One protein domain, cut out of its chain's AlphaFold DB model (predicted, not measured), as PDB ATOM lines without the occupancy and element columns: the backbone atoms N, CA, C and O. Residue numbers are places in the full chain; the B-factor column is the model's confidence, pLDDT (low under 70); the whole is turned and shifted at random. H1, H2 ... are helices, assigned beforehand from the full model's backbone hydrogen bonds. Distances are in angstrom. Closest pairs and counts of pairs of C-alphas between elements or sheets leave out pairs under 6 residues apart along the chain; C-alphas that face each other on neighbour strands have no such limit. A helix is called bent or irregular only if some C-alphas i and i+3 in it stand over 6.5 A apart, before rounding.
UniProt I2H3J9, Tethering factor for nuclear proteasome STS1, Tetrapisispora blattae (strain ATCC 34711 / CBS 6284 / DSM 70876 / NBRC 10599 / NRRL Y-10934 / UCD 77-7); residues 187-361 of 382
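Overview. This is residues 187 to 361 of the 382 residues of the protein "Tethering factor for nuclear proteasome STS1" of Tetrapisispora blattae (strain ATCC 34711 / CBS 6284 / DSM 70876 / NBRC 10599 / NRRL Y-10934 / UCD 77-7) (UniProt I2H3J9). An elongated bundle of six helices runs up and down in three helical pairs, with H4 and H3 side by side in the middle, H1 and H2 over one side of them and H6 and H7 over the other. H7 is shifted along the bundle, and its last residue lies at the opposite end of the long axis from the long loop of residues 205 to 229; the short H5 lies near that end of H7. The printed part has 175 residues with seven named helices, H1 to H7 in order, and no named strand; its class is all helix. It is compact, with a radius of gyration of the C-alphas of 18.0 A, and spans 64 by 34 by 23 A.

Along the chain. The longest helix, H4, is residues 285 to 309, from C-alpha 285 at (223.214, 253.238, 400.848), 34.6 A long. H3 is residues 262 to 277, 22.4 A, and H2 is residues 230 to 253, 33.2 A. H1 is residues 188 to 204, 24.5 A, from C-alpha 188 at (236.250, 237.658, 374.912). H6 is residues 320 to 337, 25.5 A, and H5 is residues 313 to 317. H7 is residues 341 to 361, 31.4 A, to C-alpha 361 at (203.470, 228.875, 359.586). H2 and H4 are irregular: C-alphas 235 and 238 are 7.2 A apart, and 287 and 290 are 7.4 A apart.

Arrangement. H4 and H3 touch as a hairpin at a shallow tilt of 14 degrees, opposite ways, the closest C-alphas being those of Ile 305 and Ile 266, 7.9 A apart. H4, with residues 287 to 294 alone, touches H2, closest at the C-alphas of Asn 287 and Phe 233, 6.8 A. With residues 299 to 306 alone H4 touches H7, closest at the C-alphas of Leu 303 and Val 343, 5.7 A. H1 and H2 form a hairpin, touching closest at the C-alphas of Lys 198 and Phe 243, 5.8 A. H1 and H3 only just touch, with 3 pairs of C-alphas within 8 A, the closest those of Val 188 and Phe 268, 7.7 A. H6 and H7 form a hairpin, closest at the C-alphas of Asn 334 and Asn 341, 6.6 A. H5 touches H7, closest at the C-alphas of Ile 317 and Ile 354, 6.7 A. Every O i to N i+4 pair is within hydrogen-bond range in H1, H3, H5 and H6; the counts are 18 of 20 in H2, 18 of 21 in H4 and 16 of 17 in H7.

Size, cuts and confidence. The C-alphas farthest apart, of Tyr 211 and Lys 361, are 63.9 A apart. The printed part has no cut. The link from H1 to H2 is long. The mean pLDDT of the printed part is 80.7, with residues 208 to 227, 313 to 318 and 357 to 361 under 70.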
ATOM      1  N   SER A 187     240.313 238.616 372.273       82.44
ATOM      2  CA  SER A 187     239.318 237.581 372.572       82.44
ATOM      3  C   SER A 187     238.465 237.947 373.794       82.44
ATOM      4  O   SER A 187     238.982 238.485 374.775       82.44
ATOM      5  N   VAL A 188     237.187 237.548 373.775       84.88
ATOM      6  CA  VAL A 188     236.250 237.658 374.912       84.88
ATOM      7  C   VAL A 188     236.859 237.107 376.202       84.88
ATOM      8  O   VAL A 188     236.658 237.658 377.281       84.88
ATOM      9  N   GLU A 189     237.666 236.053 376.098       87.75
ATOM     10  CA  GLU A 189     238.303 235.416 377.249       87.75
ATOM     11  C   GLU A 189     239.369 236.301 377.915       87.75
ATOM     12  O   GLU A 189     239.536 236.272 379.134       87.75
ATOM     13  N   ASN A 190     240.047 237.156 377.144       87.00
ATOM     14  CA  ASN A 190     240.991 238.116 377.710       87.00
ATOM     15  C   ASN A 190     240.274 239.178 378.544       87.00
ATOM     16  O   ASN A 190     240.788 239.556 379.595       87.00
ATOM     17  N   TYR A 191     239.088 239.619 378.110       90.44
ATOM     18  CA  TYR A 191     238.267 240.549 378.885       90.44
ATOM     19  C   TYR A 191     237.798 239.922 380.193       90.44
ATOM     20  O   TYR A 191     237.916 240.554 381.238       90.44
ATOM     21  N   LYS A 192     237.337 238.664 380.164       91.00
ATOM     22  CA  LYS A 192     236.955 237.947 381.389       91.00
ATOM     23  C   LYS A 192     238.110 237.859 382.377       91.00
ATOM     24  O   LYS A 192     237.975 238.301 383.510       91.00
ATOM     25  N   ARG A 193     239.280 237.402 381.914       92.88
ATOM     26  CA  ARG A 193     240.484 237.322 382.749       92.88
ATOM     27  C   ARG A 193     240.843 238.673 383.368       92.88
ATOM     28  O   ARG A 193     241.135 238.734 384.556       92.88
ATOM     29  N   LEU A 194     240.794 239.751 382.584       92.06
ATOM     30  CA  LEU A 194     241.078 241.098 383.082       92.06
ATOM     31  C   LEU A 194     240.080 241.527 384.170       92.06
ATOM     32  O   LEU A 194     240.483 242.070 385.198       92.06
ATOM     33  N   LEU A 195     238.785 241.279 383.961       92.62
ATOM     34  CA  LEU A 195     237.742 241.614 384.930       92.62
ATOM     35  C   LEU A 195     237.863 240.782 386.211       92.62
ATOM     36  O   LEU A 195     237.733 241.334 387.304       92.62
ATOM     37  N   ASP A 196     238.178 239.493 386.090       92.62
ATOM     38  CA  ASP A 196     238.443 238.617 387.228       92.62
ATOM     39  C   ASP A 196     239.646 239.113 388.035       92.62
ATOM     40  O   ASP A 196     239.550 239.254 389.253       92.62
ATOM     41  N   GLU A 197     240.760 239.455 387.381       93.75
ATOM     42  CA  GLU A 197     241.940 240.024 388.044       93.75
ATOM     43  C   GLU A 197     241.586 241.297 388.830       93.75
ATOM     44  O   GLU A 197     241.966 241.442 389.997       93.75
ATOM     45  N   LYS A 198     240.801 242.202 388.236       92.31
ATOM     46  CA  LYS A 198     240.348 243.440 388.890       92.31
ATOM     47  C   LYS A 198     239.411 243.166 390.069       92.31
ATOM     48  O   LYS A 198     239.560 243.790 391.121       92.31
ATOM     49  N   LEU A 199     238.497 242.208 389.944       90.31
ATOM     50  CA  LEU A 199     237.622 241.796 391.041       90.31
ATOM     51  C   LEU A 199     238.420 241.164 392.193       90.31
ATOM     52  O   LEU A 199     238.151 241.446 393.363       90.31
ATOM     53  N   GLN A 200     239.425 240.343 391.887       89.06
ATOM     54  CA  GLN A 200     240.312 239.762 392.899       89.06
ATOM     55  C   GLN A 200     241.117 240.839 393.626       89.06
ATOM     56  O   GLN A 200     241.278 240.766 394.842       89.06
ATOM     57  N   LEU A 201     241.562 241.887 392.926       90.06
ATOM     58  CA  LEU A 201     242.201 243.035 393.573       90.06
ATOM     59  C   LEU A 201     241.270 243.714 394.581       90.06
ATOM     60  O   LEU A 201     241.728 244.057 395.668       90.06
ATOM     61  N   ILE A 202     239.979 243.866 394.273       89.19
ATOM     62  CA  ILE A 202     239.004 244.401 395.235       89.19
ATOM     63  C   ILE A 202     238.930 243.494 396.462       89.19
ATOM     64  O   ILE A 202     239.084 243.985 397.578       89.19
ATOM     65  N   LYS A 203     238.752 242.180 396.263       85.12
ATOM     66  CA  LYS A 203     238.637 241.193 397.351       85.12
ATOM     67  C   LYS A 203     239.873 241.172 398.255       85.12
ATOM     68  O   LYS A 203     239.740 241.183 399.473       85.12
ATOM     69  N   ASN A 204     241.067 241.231 397.671       85.69
ATOM     70  CA  ASN A 204     242.331 241.205 398.410       85.69
ATOM     71  C   ASN A 204     242.593 242.491 399.210       85.69
ATOM     72  O   ASN A 204     243.311 242.457 400.207       85.69
ATOM     73  N   ASN A 205     242.031 243.626 398.785       86.50
ATOM     74  CA  ASN A 205     242.215 244.921 399.446       86.50
ATOM     75  C   ASN A 205     241.121 245.244 400.478       86.50
ATOM     76  O   ASN A 205     241.105 246.355 401.017       86.50
ATOM     77  N   ILE A 206     240.217 244.305 400.782       83.00
ATOM     78  CA  ILE A 206     239.211 244.492 401.833       83.00
ATOM     79  C   ILE A 206     239.935 244.576 403.191       83.00
ATOM     80  O   ILE A 206     240.611 243.628 403.596       83.00
ATOM     81  N   PRO A 207     239.842 245.708 403.915       77.12
ATOM     82  CA  PRO A 207     240.543 245.863 405.182       77.12
ATOM     83  C   PRO A 207     239.887 245.021 406.288       77.12
ATOM     84  O   PRO A 207     238.680 245.101 406.488       77.12
ATOM     85  N   TYR A 208     240.716 244.294 407.047       63.19
ATOM     86  CA  TYR A 208     240.364 243.548 408.265       63.19
ATOM     87  C   TYR A 208     239.149 242.608 408.132       63.19
ATOM     88  O   TYR A 208     238.093 242.856 408.702       63.19
ATOM     89  N   ASP A 209     239.341 241.455 407.494       57.41
ATOM     90  CA  ASP A 209     238.332 240.382 407.422       57.41
ATOM     91  C   ASP A 209     238.233 239.521 408.704       57.41
ATOM     92  O   ASP A 209     237.654 238.442 408.717       57.41
ATOM     93  N   LYS A 210     238.866 239.937 409.810       50.06
ATOM     94  CA  LYS A 210     239.195 238.993 410.891       50.06
ATOM     95  C   LYS A 210     238.202 238.907 412.047       50.06
ATOM     96  O   LYS A 210     238.394 238.021 412.870       50.06
ATOM     97  N   TYR A 211     237.188 239.775 412.151       44.19
ATOM     98  CA  TYR A 211     236.327 239.733 413.346       44.19
ATOM     99  C   TYR A 211     234.825 239.998 413.218       44.19
ATOM    100  O   TYR A 211     234.164 239.688 414.197       44.19
ATOM    101  N   ASN A 212     234.240 240.526 412.128       46.00
ATOM    102  CA  ASN A 212     232.815 240.928 412.210       46.00
ATOM    103  C   ASN A 212     231.996 241.037 410.910       46.00
ATOM    104  O   ASN A 212     230.883 241.553 410.961       46.00
ATOM    105  N   ASN A 213     232.452 240.525 409.764       48.84
ATOM    106  CA  ASN A 213     231.496 240.276 408.685       48.84
ATOM    107  C   ASN A 213     230.836 238.938 408.988       48.84
ATOM    108  O   ASN A 213     231.361 237.880 408.645       48.84
ATOM    109  N   GLN A 214     229.692 238.984 409.672       46.47
ATOM    110  CA  GLN A 214     228.687 237.948 409.499       46.47
ATOM    111  C   GLN A 214     228.471 237.827 407.992       46.47
ATOM    112  O   GLN A 214     227.771 238.631 407.384       46.47
ATOM    113  N   ILE A 215     229.143 236.851 407.387       48.75
ATOM    114  CA  ILE A 215     228.795 236.309 406.088       48.75
ATOM    115  C   ILE A 215     227.421 235.680 406.319       48.75
ATOM    116  O   ILE A 215     227.287 234.492 406.597       48.75
ATOM    117  N   SER A 216     226.378 236.509 406.313       44.16
ATOM    118  CA  SER A 216     225.017 236.033 406.180       44.16
ATOM    119  C   SER A 216     224.907 235.587 404.734       44.16
ATOM    120  O   SER A 216     224.534 236.358 403.851       44.16
ATOM    121  N   ILE A 217     225.312 234.342 404.487       46.75
ATOM    122  CA  ILE A 217     224.815 233.591 403.344       46.75
ATOM    123  C   ILE A 217     223.302 233.652 403.502       46.75
ATOM    124  O   ILE A 217     222.744 233.043 404.415       46.75
ATOM    125  N   SER A 218     222.629 234.443 402.669       45.00
ATOM    126  CA  SER A 218     221.198 234.248 402.497       45.00
ATOM    127  C   SER A 218     221.044 232.797 402.051       45.00
ATOM    128  O   SER A 218     221.604 232.429 401.020       45.00
ATOM    129  N   SER A 219     220.343 231.969 402.823       48.72
ATOM    130  CA  SER A 219     220.131 230.534 402.557       48.72
ATOM    131  C   SER A 219     219.623 230.232 401.142       48.72
ATOM    132  O   SER A 219     219.740 229.109 400.662       48.72
ATOM    133  N   ASP A 220     219.104 231.254 400.466       48.34
ATOM    134  CA  ASP A 220     218.429 231.170 399.180       48.34
ATOM    135  C   ASP A 220     219.288 231.650 398.001       48.34
ATOM    136  O   ASP A 220     218.843 231.577 396.852       48.34
ATOM    137  N   SER A 221     220.494 232.178 398.242       47.91
ATOM    138  CA  SER A 221     221.370 232.647 397.169       47.91
ATOM    139  C   SER A 221     222.845 232.602 397.584       47.91
ATOM    140  O   SER A 221     223.222 233.138 398.623       47.91
ATOM    141  N   ASN A 222     223.688 231.953 396.770       49.19
ATOM    142  CA  ASN A 222     225.145 231.822 396.952       49.19
ATOM    143  C   ASN A 222     225.896 233.166 396.777       49.19
ATOM    144  O   ASN A 222     226.978 233.208 396.194       49.19
ATOM    145  N   TYR A 223     225.320 234.280 397.228       53.78
ATOM    146  CA  TYR A 223     225.904 235.611 397.134       53.78
ATOM    147  C   TYR A 223     226.304 236.106 398.518       53.78
ATOM    148  O   TYR A 223     225.539 236.059 399.481       53.78
ATOM    149  N   ILE A 224     227.546 236.572 398.608       55.16
ATOM    150  CA  ILE A 224     228.143 237.063 399.844       55.16
ATOM    151  C   ILE A 224     227.730 238.529 400.009       55.16
ATOM    152  O   ILE A 224     228.333 239.423 399.416       55.16
ATOM    153  N   ILE A 225     226.698 238.788 400.814       55.59
ATOM    154  CA  ILE A 225     226.342 240.150 401.230       55.59
ATOM    155  C   ILE A 225     227.263 240.528 402.390       55.59
ATOM    156  O   ILE A 225     226.949 240.314 403.558       55.59
ATOM    157  N   ASN A 226     228.435 241.066 402.064       63.56
ATOM    158  CA  ASN A 226     229.275 241.714 403.064       63.56
ATOM    159  C   ASN A 226     228.670 243.086 403.351       63.56
ATOM    160  O   ASN A 226     228.634 243.911 402.450       63.56
ATOM    161  N   ASN A 227     228.204 243.351 404.570       67.00
ATOM    162  CA  ASN A 227     227.806 244.700 404.977       67.00
ATOM    163  C   ASN A 227     229.050 245.467 405.436       67.00
ATOM    164  O   ASN A 227     229.329 245.577 406.627       67.00
ATOM    165  N   LEU A 228     229.841 245.954 404.476       76.75
ATOM    166  CA  LEU A 228     231.089 246.654 404.773       76.75
ATOM    167  C   LEU A 228     230.838 248.067 405.321       76.75
ATOM    168  O   LEU A 228     229.985 248.803 404.829       76.75
ATOM    169  N   ASN A 229     231.658 248.472 406.294       82.06
ATOM    170  CA  ASN A 229     231.601 249.801 406.911       82.06
ATOM    171  C   ASN A 229     232.156 250.912 405.994       82.06
ATOM    172  O   ASN A 229     232.958 250.663 405.088       82.06
ATOM    173  N   ALA A 230     231.839 252.171 406.315       82.62
ATOM    174  CA  ALA A 230     232.321 253.365 405.603       82.62
ATOM    175  C   ALA A 230     233.859 253.469 405.490       82.62
ATOM    176  O   ALA A 230     234.395 253.974 404.502       82.62
ATOM    177  N   TYR A 231     234.601 252.963 406.479       85.44
ATOM    178  CA  TYR A 231     236.064 252.920 406.413       85.44
ATOM    179  C   TYR A 231     236.572 252.020 405.277       85.44
ATOM    180  O   TYR A 231     237.491 252.392 404.541       85.44
ATOM    181  N   SER A 232     235.942 250.856 405.105       85.44
ATOM    182  CA  SER A 232     236.261 249.918 404.031       85.44
ATOM    183  C   SER A 232     235.954 250.527 402.669       85.44
ATOM    184  O   SER A 232     236.754 250.381 401.747       85.44
ATOM    185  N   PHE A 233     234.861 251.290 402.563       88.44
ATOM    186  CA  PHE A 233     234.520 252.015 401.341       88.44
ATOM    187  C   PHE A 233     235.631 252.976 400.911       88.44
ATOM    188  O   PHE A 233     236.080 252.906 399.773       88.44
ATOM    189  N   ASN A 234     236.143 253.821 401.809       89.31
ATOM    190  CA  ASN A 234     237.185 254.795 401.454       89.31
ATOM    191  C   ASN A 234     238.469 254.144 400.916       89.31
ATOM    192  O   ASN A 234     239.130 254.720 400.053       89.31
ATOM    193  N   ARG A 235     238.813 252.941 401.393       89.06
ATOM    194  CA  ARG A 235     239.962 252.172 400.892       89.06
ATOM    195  C   ARG A 235     239.674 251.463 399.570       89.06
ATOM    196  O   ARG A 235     240.544 251.421 398.707       89.06
ATOM    197  N   LEU A 236     238.469 250.920 399.410       90.31
ATOM    198  CA  LEU A 236     238.082 250.142 398.232       90.31
ATOM    199  C   LEU A 236     237.624 251.006 397.056       90.31
ATOM    200  O   LEU A 236     237.731 250.573 395.913       90.31
ATOM    201  N   LYS A 237     237.163 252.235 397.310       90.69
ATOM    202  CA  LYS A 237     236.656 253.179 396.307       90.69
ATOM    203  C   LYS A 237     237.511 253.271 395.032       90.69
ATOM    204  O   LYS A 237     236.918 253.142 393.964       90.69
ATOM    205  N   PRO A 238     238.845 253.474 395.077       92.25
ATOM    206  CA  PRO A 238     239.642 253.546 393.851       92.25
ATOM    207  C   PRO A 238     239.599 252.245 393.038       92.25
ATOM    208  O   PRO A 238     239.463 252.302 391.822       92.25
ATOM    209  N   TYR A 239     239.638 251.083 393.698       91.38
ATOM    210  CA  TYR A 239     239.585 249.778 393.034       91.38
ATOM    211  C   TYR A 239     238.201 249.476 392.457       91.38
ATOM    212  O   TYR A 239     238.097 248.934 391.363       91.38
ATOM    213  N   ILE A 240     237.137 249.860 393.170       91.81
ATOM    214  CA  ILE A 240     235.759 249.717 392.692       91.81
ATOM    215  C   ILE A 240     235.543 250.590 391.459       91.81
ATOM    216  O   ILE A 240     235.026 250.103 390.464       91.81
ATOM    217  N   LEU A 241     235.957 251.859 391.489       92.69
ATOM    218  CA  LEU A 241     235.805 252.747 390.335       92.69
ATOM    219  C   LEU A 241     236.609 252.260 389.127       92.69
ATOM    220  O   LEU A 241     236.087 252.268 388.019       92.69
ATOM    221  N   ASP A 242     237.840 251.801 389.340       92.56
ATOM    222  CA  ASP A 242     238.671 251.219 388.282       92.56
ATOM    223  C   ASP A 242     238.028 249.960 387.675       92.56
ATOM    224  O   ASP A 242     237.930 249.838 386.455       92.56
ATOM    225  N   PHE A 243     237.496 249.059 388.510       94.38
ATOM    226  CA  PHE A 243     236.747 247.891 388.044       94.38
ATOM    227  C   PHE A 243     235.494 248.281 387.261       94.38
ATOM    228  O   PHE A 243     235.271 247.743 386.182       94.38
ATOM    229  N   LEU A 244     234.684 249.212 387.773       93.12
ATOM    230  CA  LEU A 244     233.451 249.634 387.107       93.12
ATOM    231  C   LEU A 244     233.748 250.319 385.767       93.12
ATOM    232  O   LEU A 244     233.079 250.014 384.790       93.12
ATOM    233  N   ASN A 245     234.776 251.168 385.687       91.94
ATOM    234  CA  ASN A 245     235.232 251.752 384.421       91.94
ATOM    235  C   ASN A 245     235.686 250.670 383.434       91.94
ATOM    236  O   ASN A 245     235.226 250.634 382.298       91.94
ATOM    237  N   CYS A 246     236.508 249.722 383.889       92.88
ATOM    238  CA  CYS A 246     236.953 248.607 383.057       92.88
ATOM    239  C   CYS A 246     235.780 247.735 382.574       92.88
ATOM    240  O   CYS A 246     235.768 247.293 381.426       92.88
ATOM    241  N   LEU A 247     234.788 247.487 383.437       93.12
ATOM    242  CA  LEU A 247     233.573 246.741 383.112       93.12
ATOM    243  C   LEU A 247     232.803 247.433 381.984       93.12
ATOM    244  O   LEU A 247     232.397 246.768 381.035       93.12
ATOM    245  N   ILE A 248     232.642 248.756 382.066       91.31
ATOM    246  CA  ILE A 248     231.989 249.568 381.032       91.31
ATOM    247  C   ILE A 248     232.688 249.388 379.695       91.31
ATOM    248  O   ILE A 248     232.044 249.008 378.719       91.31
ATOM    249  N   ASP A 249     233.994 249.634 379.664       90.81
ATOM    250  CA  ASP A 249     234.775 249.613 378.430       90.81
ATOM    251  C   ASP A 249     234.708 248.230 377.771       90.81
ATOM    252  O   ASP A 249     234.500 248.108 376.560       90.81
ATOM    253  N   CYS A 250     234.779 247.169 378.584       91.12
ATOM    254  CA  CYS A 250     234.629 245.799 378.109       91.12
ATOM    255  C   CYS A 250     233.217 245.524 377.580       91.12
ATOM    256  O   CYS A 250     233.080 244.896 376.532       91.12
ATOM    257  N   ILE A 251     232.164 245.969 378.273       91.81
ATOM    258  CA  ILE A 251     230.784 245.787 377.810       91.81
ATOM    259  C   ILE A 251     230.601 246.495 376.473       91.81
ATOM    260  O   ILE A 251     230.215 245.840 375.512       91.81
ATOM    261  N   LEU A 252     230.936 247.784 376.384       90.06
ATOM    262  CA  LEU A 252     230.728 248.592 375.183       90.06
ATOM    263  C   LEU A 252     231.459 248.022 373.962       90.06
ATOM    264  O   LEU A 252     230.880 247.992 372.880       90.06
ATOM    265  N   ASN A 253     232.677 247.498 374.131       87.81
ATOM    266  CA  ASN A 253     233.395 246.845 373.034       87.81
ATOM    267  C   ASN A 253     232.734 245.531 372.577       87.81
ATOM    268  O   ASN A 253     232.852 245.146 371.418       87.81
ATOM    269  N   ASN A 254     232.044 244.830 373.479       87.88
ATOM    270  CA  ASN A 254     231.331 243.589 373.173       87.88
ATOM    271  C   ASN A 254     229.871 243.826 372.757       87.88
ATOM    272  O   ASN A 254     229.142 242.853 372.549       87.88
ATOM    273  N   LEU A 255     229.424 245.079 372.625       87.25
ATOM    274  CA  LEU A 255     228.089 245.397 372.133       87.25
ATOM    275  C   LEU A 255     228.060 245.527 370.601       87.25
ATOM    276  O   LEU A 255     229.008 246.014 369.976       87.25
ATOM    277  N   PRO A 256     226.933 245.166 369.972       82.25
ATOM    278  CA  PRO A 256     226.662 245.542 368.592       82.25
ATOM    279  C   PRO A 256     226.608 247.080 368.453       82.25
ATOM    280  O   PRO A 256     225.982 247.728 369.295       82.25
ATOM    281  N   PRO A 257     227.200 247.702 367.410       80.50
ATOM    282  CA  PRO A 257     227.608 247.133 366.117       80.50
ATOM    283  C   PRO A 257     229.041 246.585 366.038       80.50
ATOM    284  O   PRO A 257     229.399 246.055 364.995       80.50
ATOM    285  N   ILE A 258     229.858 246.735 367.081       81.62
ATOM    286  CA  ILE A 258     231.273 246.323 367.046       81.62
ATOM    287  C   ILE A 258     231.367 244.796 367.037       81.62
ATOM    288  O   ILE A 258     232.072 244.212 366.218       81.62
ATOM    289  N   GLN A 259     230.612 244.152 367.927       81.38
ATOM    290  CA  GLN A 259     230.457 242.706 367.942       81.38
ATOM    291  C   GLN A 259     229.249 242.309 367.088       81.38
ATOM    292  O   GLN A 259     228.111 242.652 367.408       81.38
ATOM    293  N   GLU A 260     229.486 241.555 366.014       78.88
ATOM    294  CA  GLU A 260     228.422 241.105 365.103       78.88
ATOM    295  C   GLU A 260     227.540 240.014 365.732       78.88
ATOM    296  O   GLU A 260     226.332 239.973 365.517       78.88
ATOM    297  N   ASN A 261     228.130 239.131 366.547       84.62
ATOM    298  CA  ASN A 261     227.403 238.023 367.161       84.62
ATOM    299  C   ASN A 261     226.710 238.444 368.466       84.62
ATOM    300  O   ASN A 261     227.337 238.490 369.530       84.62
ATOM    301  N   ILE A 262     225.393 238.650 368.385       85.38
ATOM    302  CA  ILE A 262     224.557 239.080 369.513       85.38
ATOM    303  C   ILE A 262     224.511 238.034 370.642       85.38
ATOM    304  O   ILE A 262     224.515 238.409 371.814       85.38
ATOM    305  N   ILE A 263     224.530 236.727 370.341       84.69
ATOM    306  CA  ILE A 263     224.556 235.673 371.380       84.69
ATOM    307  C   ILE A 263     225.805 235.817 372.243       84.69
ATOM    308  O   ILE A 263     225.729 235.721 373.470       84.69
ATOM    309  N   THR A 264     226.956 236.052 371.615       87.06
ATOM    310  CA  THR A 264     228.216 236.260 372.331       87.06
ATOM    311  C   THR A 264     228.135 237.495 373.225       87.06
ATOM    312  O   THR A 264     228.525 237.414 374.390       87.06
ATOM    313  N   SER A 265     227.556 238.594 372.731       88.81
ATOM    314  CA  SER A 265     227.313 239.806 373.521       88.81
ATOM    315  C   SER A 265     226.423 239.539 374.735       88.81
ATOM    316  O   SER A 265     226.760 239.953 375.841       88.81
ATOM    317  N   ILE A 266     225.327 238.789 374.574       88.81
ATOM    318  CA  ILE A 266     224.416 238.445 375.678       88.81
ATOM    319  C   ILE A 266     225.106 237.547 376.706       88.81
ATOM    320  O   ILE A 266     225.021 237.806 377.905       88.81
ATOM    321  N   LYS A 267     225.823 236.507 376.263       89.31
ATOM    322  CA  LYS A 267     226.582 235.622 377.163       89.31
ATOM    323  C   LYS A 267     227.622 236.402 377.962       89.31
ATOM    324  O   LYS A 267     227.770 236.176 379.163       89.31
ATOM    325  N   PHE A 268     228.313 237.334 377.312       91.25
ATOM    326  CA  PHE A 268     229.258 238.218 377.982       91.25
ATOM    327  C   PHE A 268     228.561 239.152 378.980       91.25
ATOM    328  O   PHE A 268     229.053 239.341 380.090       91.25
ATOM    329  N   LEU A 269     227.383 239.674 378.634       91.81
ATOM    330  CA  LEU A 269     226.606 240.549 379.506       91.81
ATOM    331  C   LEU A 269     226.093 239.832 380.759       91.81
ATOM    332  O   LEU A 269     226.131 240.397 381.850       91.81
ATOM    333  N   ILE A 270     225.663 238.576 380.622       91.00
ATOM    334  CA  ILE A 270     225.301 237.706 381.750       91.00
ATOM    335  C   ILE A 270     226.490 237.552 382.697       91.00
ATOM    336  O   ILE A 270     226.340 237.753 383.898       91.00
ATOM    337  N   TYR A 271     227.670 237.248 382.157       91.19
ATOM    338  CA  TYR A 271     228.891 237.124 382.950       91.19
ATOM    339  C   TYR A 271     229.253 238.441 383.659       91.19
ATOM    340  O   TYR A 271     229.530 238.444 384.856       91.19
ATOM    341  N   CYS A 272     229.168 239.581 382.967       91.69
ATOM    342  CA  CYS A 272     229.393 240.895 383.579       91.69
ATOM    343  C   CYS A 272     228.413 241.174 384.727       91.69
ATOM    344  O   CYS A 272     228.798 241.746 385.744       91.69
ATOM    345  N   ASN A 273     227.159 240.741 384.584       90.88
ATOM    346  CA  ASN A 273     226.150 240.827 385.633       90.88
ATOM    347  C   ASN A 273     226.499 239.970 386.853       90.88
ATOM    348  O   ASN A 273     226.386 240.437 387.983       90.88
ATOM    349  N   GLU A 274     226.952 238.735 386.634       90.12
ATOM    350  CA  GLU A 274     227.399 237.844 387.709       90.12
ATOM    351  C   GLU A 274     228.573 238.464 388.485       90.12
ATOM    352  O   GLU A 274     228.557 238.476 389.718       90.12
ATOM    353  N   LEU A 275     229.540 239.067 387.783       89.50
ATOM    354  CA  LEU A 275     230.647 239.790 388.414       89.50
ATOM    355  C   LEU A 275     230.174 241.018 389.190       89.50
ATOM    356  O   LEU A 275     230.600 241.218 390.328       89.50
ATOM    357  N   LEU A 276     229.290 241.824 388.601       89.62
ATOM    358  CA  LEU A 276     228.745 243.009 389.251       89.62
ATOM    359  C   LEU A 276     228.024 242.612 390.538       89.62
ATOM    360  O   LEU A 276     228.339 243.148 391.588       89.62
ATOM    361  N   ILE A 277     227.145 241.611 390.504       86.81
ATOM    362  CA  ILE A 277     226.433 241.115 391.692       86.81
ATOM    363  C   ILE A 277     227.394 240.554 392.752       86.81
ATOM    364  O   ILE A 277     227.107 240.649 393.941       86.81
ATOM    365  N   SER A 278     228.548 240.021 392.349       84.94
ATOM    366  CA  SER A 278     229.564 239.519 393.280       84.94
ATOM    367  C   SER A 278     230.352 240.608 394.026       84.94
ATOM    368  O   SER A 278     231.135 240.278 394.924       84.94
ATOM    369  N   LEU A 279     230.187 241.888 393.667       86.25
ATOM    370  CA  LEU A 279     230.830 242.984 394.388       86.25
ATOM    371  C   LEU A 279     230.274 243.117 395.813       86.25
ATOM    372  O   LEU A 279     229.075 242.943 396.038       86.25
ATOM    373  N   PRO A 280     231.128 243.490 396.782       83.31
ATOM    374  CA  PRO A 280     230.674 243.723 398.140       83.31
ATOM    375  C   PRO A 280     229.755 244.948 398.201       83.31
ATOM    376  O   PRO A 280     230.033 245.984 397.591       83.31
ATOM    377  N   ARG A 281     228.682 244.833 398.980       83.56
ATOM    378  CA  ARG A 281     227.810 245.955 399.341       83.56
ATOM    379  C   ARG A 281     228.383 246.687 400.561       83.56
ATOM    380  O   ARG A 281     229.261 246.200 401.268       83.56
ATOM    381  N   PHE A 282     227.896 247.893 400.804       85.38
ATOM    382  CA  PHE A 282     228.210 248.667 402.004       85.38
ATOM    383  C   PHE A 282     226.953 248.854 402.846       85.38
ATOM    384  O   PHE A 282     225.847 248.884 402.303       85.38
ATOM    385  N   SER A 283     227.130 249.006 404.161       84.38
ATOM    386  CA  SER A 283     226.035 249.287 405.100       84.38
ATOM    387  C   SER A 283     225.283 250.565 404.730       84.38
ATOM    388  O   SER A 283     224.057 250.619 404.790       84.38
ATOM    389  N   ASP A 284     226.028 251.586 404.305       84.94
ATOM    390  CA  ASP A 284     225.467 252.875 403.926       84.94
ATOM    391  C   ASP A 284     225.040 252.849 402.457       84.94
ATOM    392  O   ASP A 284     225.853 252.625 401.553       84.94
ATOM    393  N   SER A 285     223.770 253.159 402.203       85.38
ATOM    394  CA  SER A 285     223.214 253.238 400.848       85.38
ATOM    395  C   SER A 285     223.934 254.261 399.965       85.38
ATOM    396  O   SER A 285     224.103 254.031 398.771       85.38
ATOM    397  N   SER A 286     224.438 255.355 400.542       88.44
ATOM    398  CA  SER A 286     225.205 256.377 399.818       88.44
ATOM    399  C   SER A 286     226.509 255.838 399.221       88.44
ATOM    400  O   SER A 286     226.904 256.252 398.130       88.44
ATOM    401  N   ASN A 287     227.157 254.880 399.887       87.44
ATOM    402  CA  ASN A 287     228.390 254.254 399.406       87.44
ATOM    403  C   ASN A 287     228.114 253.262 398.261       87.44
ATOM    404  O   ASN A 287     228.985 253.026 397.423       87.44
ATOM    405  N   ASN A 288     226.886 252.743 398.171       89.56
ATOM    406  CA  ASN A 288     226.435 251.878 397.079       89.56
ATOM    407  C   ASN A 288     226.034 252.655 395.811       89.56
ATOM    408  O   ASN A 288     225.740 252.035 394.792       89.56
ATOM    409  N   TYR A 289     226.092 253.992 395.821       91.88
ATOM    410  CA  TYR A 289     225.675 254.832 394.692       91.88
ATOM    411  C   TYR A 289     226.284 254.414 393.343       91.88
ATOM    412  O   TYR A 289     225.570 254.283 392.351       91.88
ATOM    413  N   TYR A 290     227.601 254.190 393.292       90.31
ATOM    414  CA  TYR A 290     228.284 253.829 392.043       90.31
ATOM    415  C   TYR A 290     227.828 252.472 391.512       90.31
ATOM    416  O   TYR A 290     227.671 252.293 390.308       90.31
ATOM    417  N   TYR A 291     227.586 251.534 392.422       90.19
ATOM    418  CA  TYR A 291     227.087 250.210 392.099       90.19
ATOM    419  C   TYR A 291     225.666 250.281 391.530       90.19
ATOM    420  O   TYR A 291     225.409 249.756 390.448       90.19
ATOM    421  N   ASP A 292     224.762 250.982 392.219       90.69
ATOM    422  CA  ASP A 292     223.366 251.105 391.793       90.69
ATOM    423  C   ASP A 292     223.277 251.852 390.452       90.69
ATOM    424  O   ASP A 292     222.524 251.456 389.562       90.69
ATOM    425  N   LYS A 293     224.125 252.870 390.247       90.75
ATOM    426  CA  LYS A 293     224.214 253.571 388.963       90.75
ATOM    427  C   LYS A 293     224.685 252.647 387.841       90.75
ATOM    428  O   LYS A 293     224.119 252.694 386.752       90.75
ATOM    429  N   CYS A 294     225.684 251.801 388.088       91.06
ATOM    430  CA  CYS A 294     226.126 250.802 387.112       91.06
ATOM    431  C   CYS A 294     225.030 249.802 386.765       91.06
ATOM    432  O   CYS A 294     224.849 249.506 385.589       91.06
ATOM    433  N   LEU A 295     224.281 249.311 387.754       90.44
ATOM    434  CA  LEU A 295     223.154 248.413 387.504       90.44
ATOM    435  C   LEU A 295     222.058 249.068 386.663       90.44
ATOM    436  O   LEU A 295     221.524 248.435 385.752       90.44
ATOM    437  N   GLU A 296     221.739 250.332 386.931       90.75
ATOM    438  CA  GLU A 296     220.773 251.097 386.141       90.75
ATOM    439  C   GLU A 296     221.223 251.187 384.674       90.75
ATOM    440  O   GLU A 296     220.460 250.866 383.763       90.75
ATOM    441  N   GLN A 297     222.488 251.546 384.433       91.00
ATOM    442  CA  GLN A 297     223.047 251.596 383.076       91.00
ATOM    443  C   GLN A 297     223.059 250.221 382.410       91.00
ATOM    444  O   GLN A 297     222.699 250.090 381.241       91.00
ATOM    445  N   LEU A 298     223.395 249.177 383.161       91.19
ATOM    446  CA  LEU A 298     223.395 247.815 382.656       91.19
ATOM    447  C   LEU A 298     221.993 247.362 382.247       91.19
ATOM    448  O   LEU A 298     221.819 246.755 381.193       91.19
ATOM    449  N   THR A 299     220.979 247.735 383.024       90.19
ATOM    450  CA  THR A 299     219.567 247.503 382.696       90.19
ATOM    451  C   THR A 299     219.189 248.191 381.381       90.19
ATOM    452  O   THR A 299     218.515 247.594 380.543       90.19
ATOM    453  N   HIS A 300     219.657 249.420 381.141       90.50
ATOM    454  CA  HIS A 300     219.444 250.099 379.858       90.50
ATOM    455  C   HIS A 300     220.135 249.399 378.684       90.50
ATOM    456  O   HIS A 300     219.534 249.270 377.616       90.50
ATOM    457  N   ILE A 301     221.358 248.904 378.877       91.19
ATOM    458  CA  ILE A 301     222.084 248.130 377.861       91.19
ATOM    459  C   ILE A 301     221.311 246.854 377.516       91.19
ATOM    460  O   ILE A 301     221.112 246.559 376.338       91.19
ATOM    461  N   TRP A 302     220.799 246.147 378.525       90.00
ATOM    462  CA  TRP A 302     219.937 244.980 378.334       90.00
ATOM    463  C   TRP A 302     218.712 245.293 377.475       90.00
ATOM    464  O   TRP A 302     218.457 244.582 376.504       90.00
ATOM    465  N   LEU A 303     217.992 246.377 377.779       88.88
ATOM    466  CA  LEU A 303     216.847 246.809 376.971       88.88
ATOM    467  C   LEU A 303     217.251 247.091 375.520       88.88
ATOM    468  O   LEU A 303     216.554 246.682 374.597       88.88
ATOM    469  N   SER A 304     218.389 247.755 375.302       89.19
ATOM    470  CA  SER A 304     218.871 248.052 373.952       89.19
ATOM    471  C   SER A 304     219.173 246.788 373.146       89.19
ATOM    472  O   SER A 304     218.875 246.743 371.952       89.19
ATOM    473  N   ILE A 305     219.754 245.762 373.774       87.38
ATOM    474  CA  ILE A 305     220.044 244.488 373.105       87.38
ATOM    475  C   ILE A 305     218.751 243.734 372.803       87.38
ATOM    476  O   ILE A 305     218.595 243.250 371.688       87.38
ATOM    477  N   ILE A 306     217.809 243.668 373.748       85.38
ATOM    478  CA  ILE A 306     216.518 242.992 373.537       85.38
ATOM    479  C   ILE A 306     215.721 243.664 372.416       85.38
ATOM    480  O   ILE A 306     215.193 242.981 371.543       85.38
ATOM    481  N   ASN A 307     215.705 244.997 372.368       85.25
ATOM    482  CA  ASN A 307     215.060 245.727 371.277       85.25
ATOM    483  C   ASN A 307     215.690 245.407 369.919       85.25
ATOM    484  O   ASN A 307     214.983 245.291 368.923       85.25
ATOM    485  N   ARG A 308     217.017 245.241 369.872       83.44
ATOM    486  CA  ARG A 308     217.714 244.835 368.650       83.44
ATOM    487  C   ARG A 308     217.405 243.388 368.266       83.44
ATOM    488  O   ARG A 308     217.164 243.124 367.095       83.44
ATOM    489  N   LEU A 309     217.347 242.480 369.240       81.38
ATOM    490  CA  LEU A 309     216.923 241.093 369.035       81.38
ATOM    491  C   LEU A 309     215.513 241.013 368.445       81.38
ATOM    492  O   LEU A 309     215.287 240.215 367.543       81.38
ATOM    493  N   ASN A 310     214.590 241.870 368.885       76.81
ATOM    494  CA  ASN A 310     213.239 241.940 368.320       76.81
ATOM    495  C   ASN A 310     213.223 242.312 366.822       76.81
ATOM    496  O   ASN A 310     212.264 242.022 366.123       76.81
ATOM    497  N   GLY A 311     214.286 242.928 366.295       76.38
ATOM    498  CA  GLY A 311     214.445 243.138 364.853       76.38
ATOM    499  C   GLY A 311     214.906 241.889 364.087       76.38
ATOM    500  O   GLY A 311     214.709 241.806 362.878       76.38
ATOM    501  N   GLU A 312     215.494 240.904 364.770       75.56
ATOM    502  CA  GLU A 312     216.134 239.710 364.196       75.56
ATOM    503  C   GLU A 312     215.385 238.414 364.591       75.56
ATOM    504  O   GLU A 312     215.986 237.389 364.922       75.56
ATOM    505  N   ILE A 313     214.047 238.441 364.541       67.69
ATOM    506  CA  ILE A 313     213.145 237.355 364.994       67.69
ATOM    507  C   ILE A 313     213.489 235.989 364.377       67.69
ATOM    508  O   ILE A 313     213.456 234.970 365.068       67.69
ATOM    509  N   GLN A 314     213.913 235.945 363.109       65.88
ATOM    510  CA  GLN A 314     214.263 234.682 362.443       65.88
ATOM    511  C   GLN A 314     215.417 233.927 363.117       65.88
ATOM    512  O   GLN A 314     215.440 232.697 363.112       65.88
ATOM    513  N   PHE A 315     216.361 234.645 363.727       67.50
ATOM    514  CA  PHE A 315     217.489 234.050 364.437       67.50
ATOM    515  C   PHE A 315     217.080 233.491 365.812       67.50
ATOM    516  O   PHE A 315     217.606 232.473 366.275       67.50
ATOM    517  N   LEU A 316     216.087 234.121 366.445       65.56
ATOM    518  CA  LEU A 316     215.556 233.748 367.756       65.56
ATOM    519  C   LEU A 316     214.731 232.458 367.723       65.56
ATOM    520  O   LEU A 316     214.789 231.685 368.679       65.56
ATOM    521  N   ILE A 317     214.028 232.187 366.618       64.44
ATOM    522  CA  ILE A 317     213.237 230.956 366.429       64.44
ATOM    523  C   ILE A 317     214.113 229.704 366.603       64.44
ATOM    524  O   ILE A 317     213.688 228.731 367.223       64.44
ATOM    525  N   ASN A 318     215.366 229.753 366.142       67.56
ATOM    526  CA  ASN A 318     216.315 228.642 366.265       67.56
ATOM    527  C   ASN A 318     216.979 228.542 367.652       67.56
ATOM    528  O   ASN A 318     217.662 227.560 367.929       67.56
ATOM    529  N   SER A 319     216.795 229.541 368.523       73.62
ATOM    530  CA  SER A 319     217.501 229.684 369.806       73.62
ATOM    531  C   SER A 319     216.546 229.793 371.004       73.62
ATOM    532  O   SER A 319     216.881 230.417 372.011       73.62
ATOM    533  N   LYS A 320     215.351 229.194 370.922       74.88
ATOM    534  CA  LYS A 320     214.316 229.289 371.970       74.88
ATOM    535  C   LYS A 320     214.802 228.818 373.347       74.88
ATOM    536  O   LYS A 320     214.538 229.484 374.345       74.88
ATOM    537  N   ASP A 321     215.577 227.736 373.395       78.88
ATOM    538  CA  ASP A 321     216.148 227.211 374.644       78.88
ATOM    539  C   ASP A 321     217.090 228.221 375.320       78.88
ATOM    540  O   ASP A 321     217.101 228.363 376.542       78.88
ATOM    541  N   PHE A 322     217.838 228.984 374.518       80.69
ATOM    542  CA  PHE A 322     218.736 230.024 375.014       80.69
ATOM    543  C   PHE A 322     217.964 231.215 375.601       80.69
ATOM    544  O   PHE A 322     218.380 231.770 376.616       80.69
ATOM    545  N   LEU A 323     216.811 231.577 375.028       79.69
ATOM    546  CA  LEU A 323     215.952 232.630 375.586       79.69
ATOM    547  C   LEU A 323     215.378 232.247 376.946       79.69
ATOM    548  O   LEU A 323     215.369 233.079 377.850       79.69
ATOM    549  N   PHE A 324     214.975 230.990 377.117       80.56
ATOM    550  CA  PHE A 324     214.501 230.503 378.409       80.56
ATOM    551  C   PHE A 324     215.619 230.505 379.466       80.56
ATOM    552  O   PHE A 324     215.393 230.853 380.628       80.56
ATOM    553  N   GLU A 325     216.855 230.173 379.075       85.31
ATOM    554  CA  GLU A 325     218.017 230.286 379.963       85.31
ATOM    555  C   GLU A 325     218.264 231.744 380.390       85.31
ATOM    556  O   GLU A 325     218.475 232.017 381.577       85.31
ATOM    557  N   ILE A 326     218.189 232.687 379.444       84.44
ATOM    558  CA  ILE A 326     218.315 234.124 379.719       84.44
ATOM    559  C   ILE A 326     217.218 234.583 380.675       84.44
ATOM    560  O   ILE A 326     217.516 235.253 381.661       84.44
ATOM    561  N   GLU A 327     215.968 234.205 380.421       84.25
ATOM    562  CA  GLU A 327     214.826 234.560 381.259       84.25
ATOM    563  C   GLU A 327     215.019 234.058 382.694       84.25
ATOM    564  O   GLU A 327     214.869 234.816 383.656       84.25
ATOM    565  N   LYS A 328     215.447 232.803 382.861       86.25
ATOM    566  CA  LYS A 328     215.748 232.226 384.174       86.25
ATOM    567  C   LYS A 328     216.849 233.006 384.899       86.25
ATOM    568  O   LYS A 328     216.711 233.292 386.091       86.25
ATOM    569  N   LYS A 329     217.933 233.365 384.203       85.50
ATOM    570  CA  LYS A 329     219.036 234.142 384.791       85.50
ATOM    571  C   LYS A 329     218.629 235.579 385.122       85.50
ATOM    572  O   LYS A 329     218.962 236.065 386.198       85.50
ATOM    573  N   LEU A 330     217.865 236.246 384.261       83.62
ATOM    574  CA  LEU A 330     217.354 237.593 384.523       83.62
ATOM    575  C   LEU A 330     216.386 237.610 385.706       83.62
ATOM    576  O   LEU A 330     216.474 238.510 386.537       83.62
ATOM    577  N   ASN A 331     215.526 236.599 385.845       84.12
ATOM    578  CA  ASN A 331     214.668 236.445 387.019       84.12
ATOM    579  C   ASN A 331     215.484 236.286 388.310       84.12
ATOM    580  O   ASN A 331     215.148 236.891 389.331       84.12
ATOM    581  N   LEU A 332     216.595 235.544 388.264       83.94
ATOM    582  CA  LEU A 332     217.521 235.447 389.393       83.94
ATOM    583  C   LEU A 332     218.152 236.808 389.726       83.94
ATOM    584  O   LEU A 332     218.150 237.217 390.886       83.94
ATOM    585  N   PHE A 333     218.636 237.544 388.725       83.62
ATOM    586  CA  PHE A 333     219.206 238.880 388.932       83.62
ATOM    587  C   PHE A 333     218.172 239.876 389.457       83.62
ATOM    588  O   PHE A 333     218.484 240.704 390.313       83.62
ATOM    589  N   ASN A 334     216.926 239.769 389.003       85.88
ATOM    590  CA  ASN A 334     215.823 240.585 389.481       85.88
ATOM    591  C   ASN A 334     215.453 240.265 390.932       85.88
ATOM    592  O   ASN A 334     215.193 241.185 391.696       85.88
ATOM    593  N   LYS A 335     215.509 238.995 391.354       82.81
ATOM    594  CA  LYS A 335     215.317 238.626 392.767       82.81
ATOM    595  C   LYS A 335     216.343 239.315 393.677       82.81
ATOM    596  O   LYS A 335     216.017 239.666 394.804       82.81
ATOM    597  N   ILE A 336     217.565 239.512 393.184       76.69
ATOM    598  CA  ILE A 336     218.671 240.099 393.956       76.69
ATOM    599  C   ILE A 336     218.634 241.633 393.938       76.69
ATOM    600  O   ILE A 336     218.941 242.269 394.941       76.69
ATOM    601  N   THR A 337     218.292 242.237 392.799       79.25
ATOM    602  CA  THR A 337     218.445 243.689 392.583       79.25
ATOM    603  C   THR A 337     217.124 244.448 392.466       79.25
ATOM    604  O   THR A 337     217.086 245.641 392.736       79.25
ATOM    605  N   GLY A 338     216.043 243.789 392.044       80.25
ATOM    606  CA  GLY A 338     214.726 244.387 391.800       80.25
ATOM    607  C   GLY A 338     214.635 245.326 390.588       80.25
ATOM    608  O   GLY A 338     213.567 245.879 390.334       80.25
ATOM    609  N   MET A 339     215.725 245.535 389.837       79.81
ATOM    610  CA  MET A 339     215.791 246.554 388.773       79.81
ATOM    611  C   MET A 339     215.480 246.017 387.366       79.81
ATOM    612  O   MET A 339     215.243 246.797 386.446       79.81
ATOM    613  N   TYR A 340     215.426 244.695 387.187       83.31
ATOM    614  CA  TYR A 340     215.305 244.048 385.874       83.31
ATOM    615  C   TYR A 340     213.862 243.781 385.427       83.31
ATOM    616  O   TYR A 340     213.654 243.238 384.345       83.31
ATOM    617  N   ASN A 341     212.854 244.203 386.199       84.56
ATOM    618  CA  ASN A 341     211.434 243.989 385.880       84.56
ATOM    619  C   ASN A 341     211.062 244.403 384.449       84.56
ATOM    620  O   ASN A 341     210.407 243.652 383.733       84.56
ATOM    621  N   LYS A 342     211.524 245.579 384.008       83.88
ATOM    622  CA  LYS A 342     211.239 246.082 382.657       83.88
ATOM    623  C   LYS A 342     211.892 245.225 381.569       83.88
ATOM    624  O   LYS A 342     211.287 244.978 380.537       83.88
ATOM    625  N   VAL A 343     213.115 244.755 381.809       84.12
ATOM    626  CA  VAL A 343     213.853 243.881 380.881       84.12
ATOM    627  C   VAL A 343     213.129 242.546 380.723       84.12
ATOM    628  O   VAL A 343     212.979 242.057 379.608       84.12
ATOM    629  N   ILE A 344     212.643 241.986 381.832       85.12
ATOM    630  CA  ILE A 344     211.888 240.728 381.842       85.12
ATOM    631  C   ILE A 344     210.564 240.882 381.087       85.12
ATOM    632  O   ILE A 344     210.219 240.003 380.306       85.12
ATOM    633  N   GLN A 345     209.851 241.999 381.262       85.44
ATOM    634  CA  GLN A 345     208.612 242.272 380.522       85.44
ATOM    635  C   GLN A 345     208.842 242.324 379.007       85.44
ATOM    636  O   GLN A 345     208.130 241.658 378.263       85.44
ATOM    637  N   GLU A 346     209.860 243.056 378.546       81.00
ATOM    638  CA  GLU A 346     210.175 243.132 377.111       81.00
ATOM    639  C   GLU A 346     210.628 241.779 376.543       81.00
ATOM    640  O   GLU A 346     210.278 241.425 375.418       81.00
ATOM    641  N   LEU A 347     211.362 240.983 377.328       81.38
ATOM    642  CA  LEU A 347     211.725 239.623 376.932       81.38
ATOM    643  C   LEU A 347     210.494 238.709 376.841       81.38
ATOM    644  O   LEU A 347     210.388 237.930 375.898       81.38
ATOM    645  N   GLY A 348     209.554 238.822 377.783       80.75
ATOM    646  CA  GLY A 348     208.290 238.084 377.762       80.75
ATOM    647  C   GLY A 348     207.471 238.398 376.511       80.75
ATOM    648  O   GLY A 348     207.085 237.484 375.784       80.75
ATOM    649  N   ASN A 349     207.321 239.686 376.185       82.00
ATOM    650  CA  ASN A 349     206.648 240.138 374.964       82.00
ATOM    651  C   ASN A 349     207.314 239.573 373.695       82.00
ATOM    652  O   ASN A 349     206.633 239.189 372.741       82.00
ATOM    653  N   LEU A 350     208.650 239.495 373.678       78.94
ATOM    654  CA  LEU A 350     209.410 238.910 372.572       78.94
ATOM    655  C   LEU A 350     209.142 237.404 372.434       78.94
ATOM    656  O   LEU A 350     208.896 236.918 371.330       78.94
ATOM    657  N   VAL A 351     209.162 236.663 373.544       79.06
ATOM    658  CA  VAL A 351     208.886 235.217 373.560       79.06
ATOM    659  C   VAL A 351     207.456 234.925 373.099       79.06
ATOM    660  O   VAL A 351     207.243 233.995 372.319       79.06
ATOM    661  N   GLU A 352     206.479 235.726 373.527       80.62
ATOM    662  CA  GLU A 352     205.096 235.631 373.050       80.62
ATOM    663  C   GLU A 352     205.004 235.889 371.544       80.62
ATOM    664  O   GLU A 352     204.429 235.075 370.821       80.62
ATOM    665  N   SER A 353     205.649 236.949 371.049       76.94
ATOM    666  CA  SER A 353     205.668 237.301 369.620       76.94
ATOM    667  C   SER A 353     206.247 236.177 368.748       76.94
ATOM    668  O   SER A 353     205.684 235.848 367.704       76.94
ATOM    669  N   ILE A 354     207.316 235.517 369.207       73.00
ATOM    670  CA  ILE A 354     207.912 234.353 368.526       73.00
ATOM    671  C   ILE A 354     206.928 233.174 368.466       73.00
ATOM    672  O   ILE A 354     206.840 232.488 367.446       73.00
ATOM    673  N   ASN A 355     206.177 232.917 369.542       74.75
ATOM    674  CA  ASN A 355     205.209 231.817 369.577       74.75
ATOM    675  C   ASN A 355     204.029 232.050 368.615       74.75
ATOM    676  O   ASN A 355     203.540 231.088 368.021       74.75
ATOM    677  N   TYR A 356     203.595 233.300 368.423       71.19
ATOM    678  CA  TYR A 356     202.568 233.641 367.432       71.19
ATOM    679  C   TYR A 356     203.051 233.395 365.995       71.19
ATOM    680  O   TYR A 356     202.360 232.731 365.223       71.19
ATOM    681  N   GLU A 357     204.268 233.828 365.652       65.44
ATOM    682  CA  GLU A 357     204.823 233.678 364.298       65.44
ATOM    683  C   GLU A 357     205.096 232.207 363.907       65.44
ATOM    684  O   GLU A 357     205.067 231.840 362.729       65.44
ATOM    685  N   PHE A 358     205.339 231.340 364.897       62.62
ATOM    686  CA  PHE A 358     205.504 229.898 364.694       62.62
ATOM    687  C   PHE A 358     204.172 229.189 364.390       62.62
ATOM    688  O   PHE A 358     204.133 228.264 363.575       62.62
ATOM    689  N   ASN A 359     203.069 229.632 365.002       60.75
ATOM    690  CA  ASN A 359     201.750 229.027 364.807       60.75
ATOM    691  C   ASN A 359     201.133 229.367 363.437       60.75
ATOM    692  O   ASN A 359     200.515 228.492 362.831       60.75
ATOM    693  N   ASP A 360     201.376 230.565 362.897       57.84
ATOM    694  CA  ASP A 360     200.885 230.968 361.563       57.84
ATOM    695  C   ASP A 360     201.563 230.224 360.395       57.84
ATOM    696  O   ASP A 360     201.000 230.099 359.303       57.84
ATOM    697  N   LYS A 361     202.767 229.675 360.606       54.34
ATOM    698  CA  LYS A 361     203.470 228.875 359.586       54.34
ATOM    699  C   LYS A 361     202.977 227.425 359.507       54.34
ATOM    700  O   LYS A 361     203.094 226.821 358.445       54.34
TER     701      LYS A 361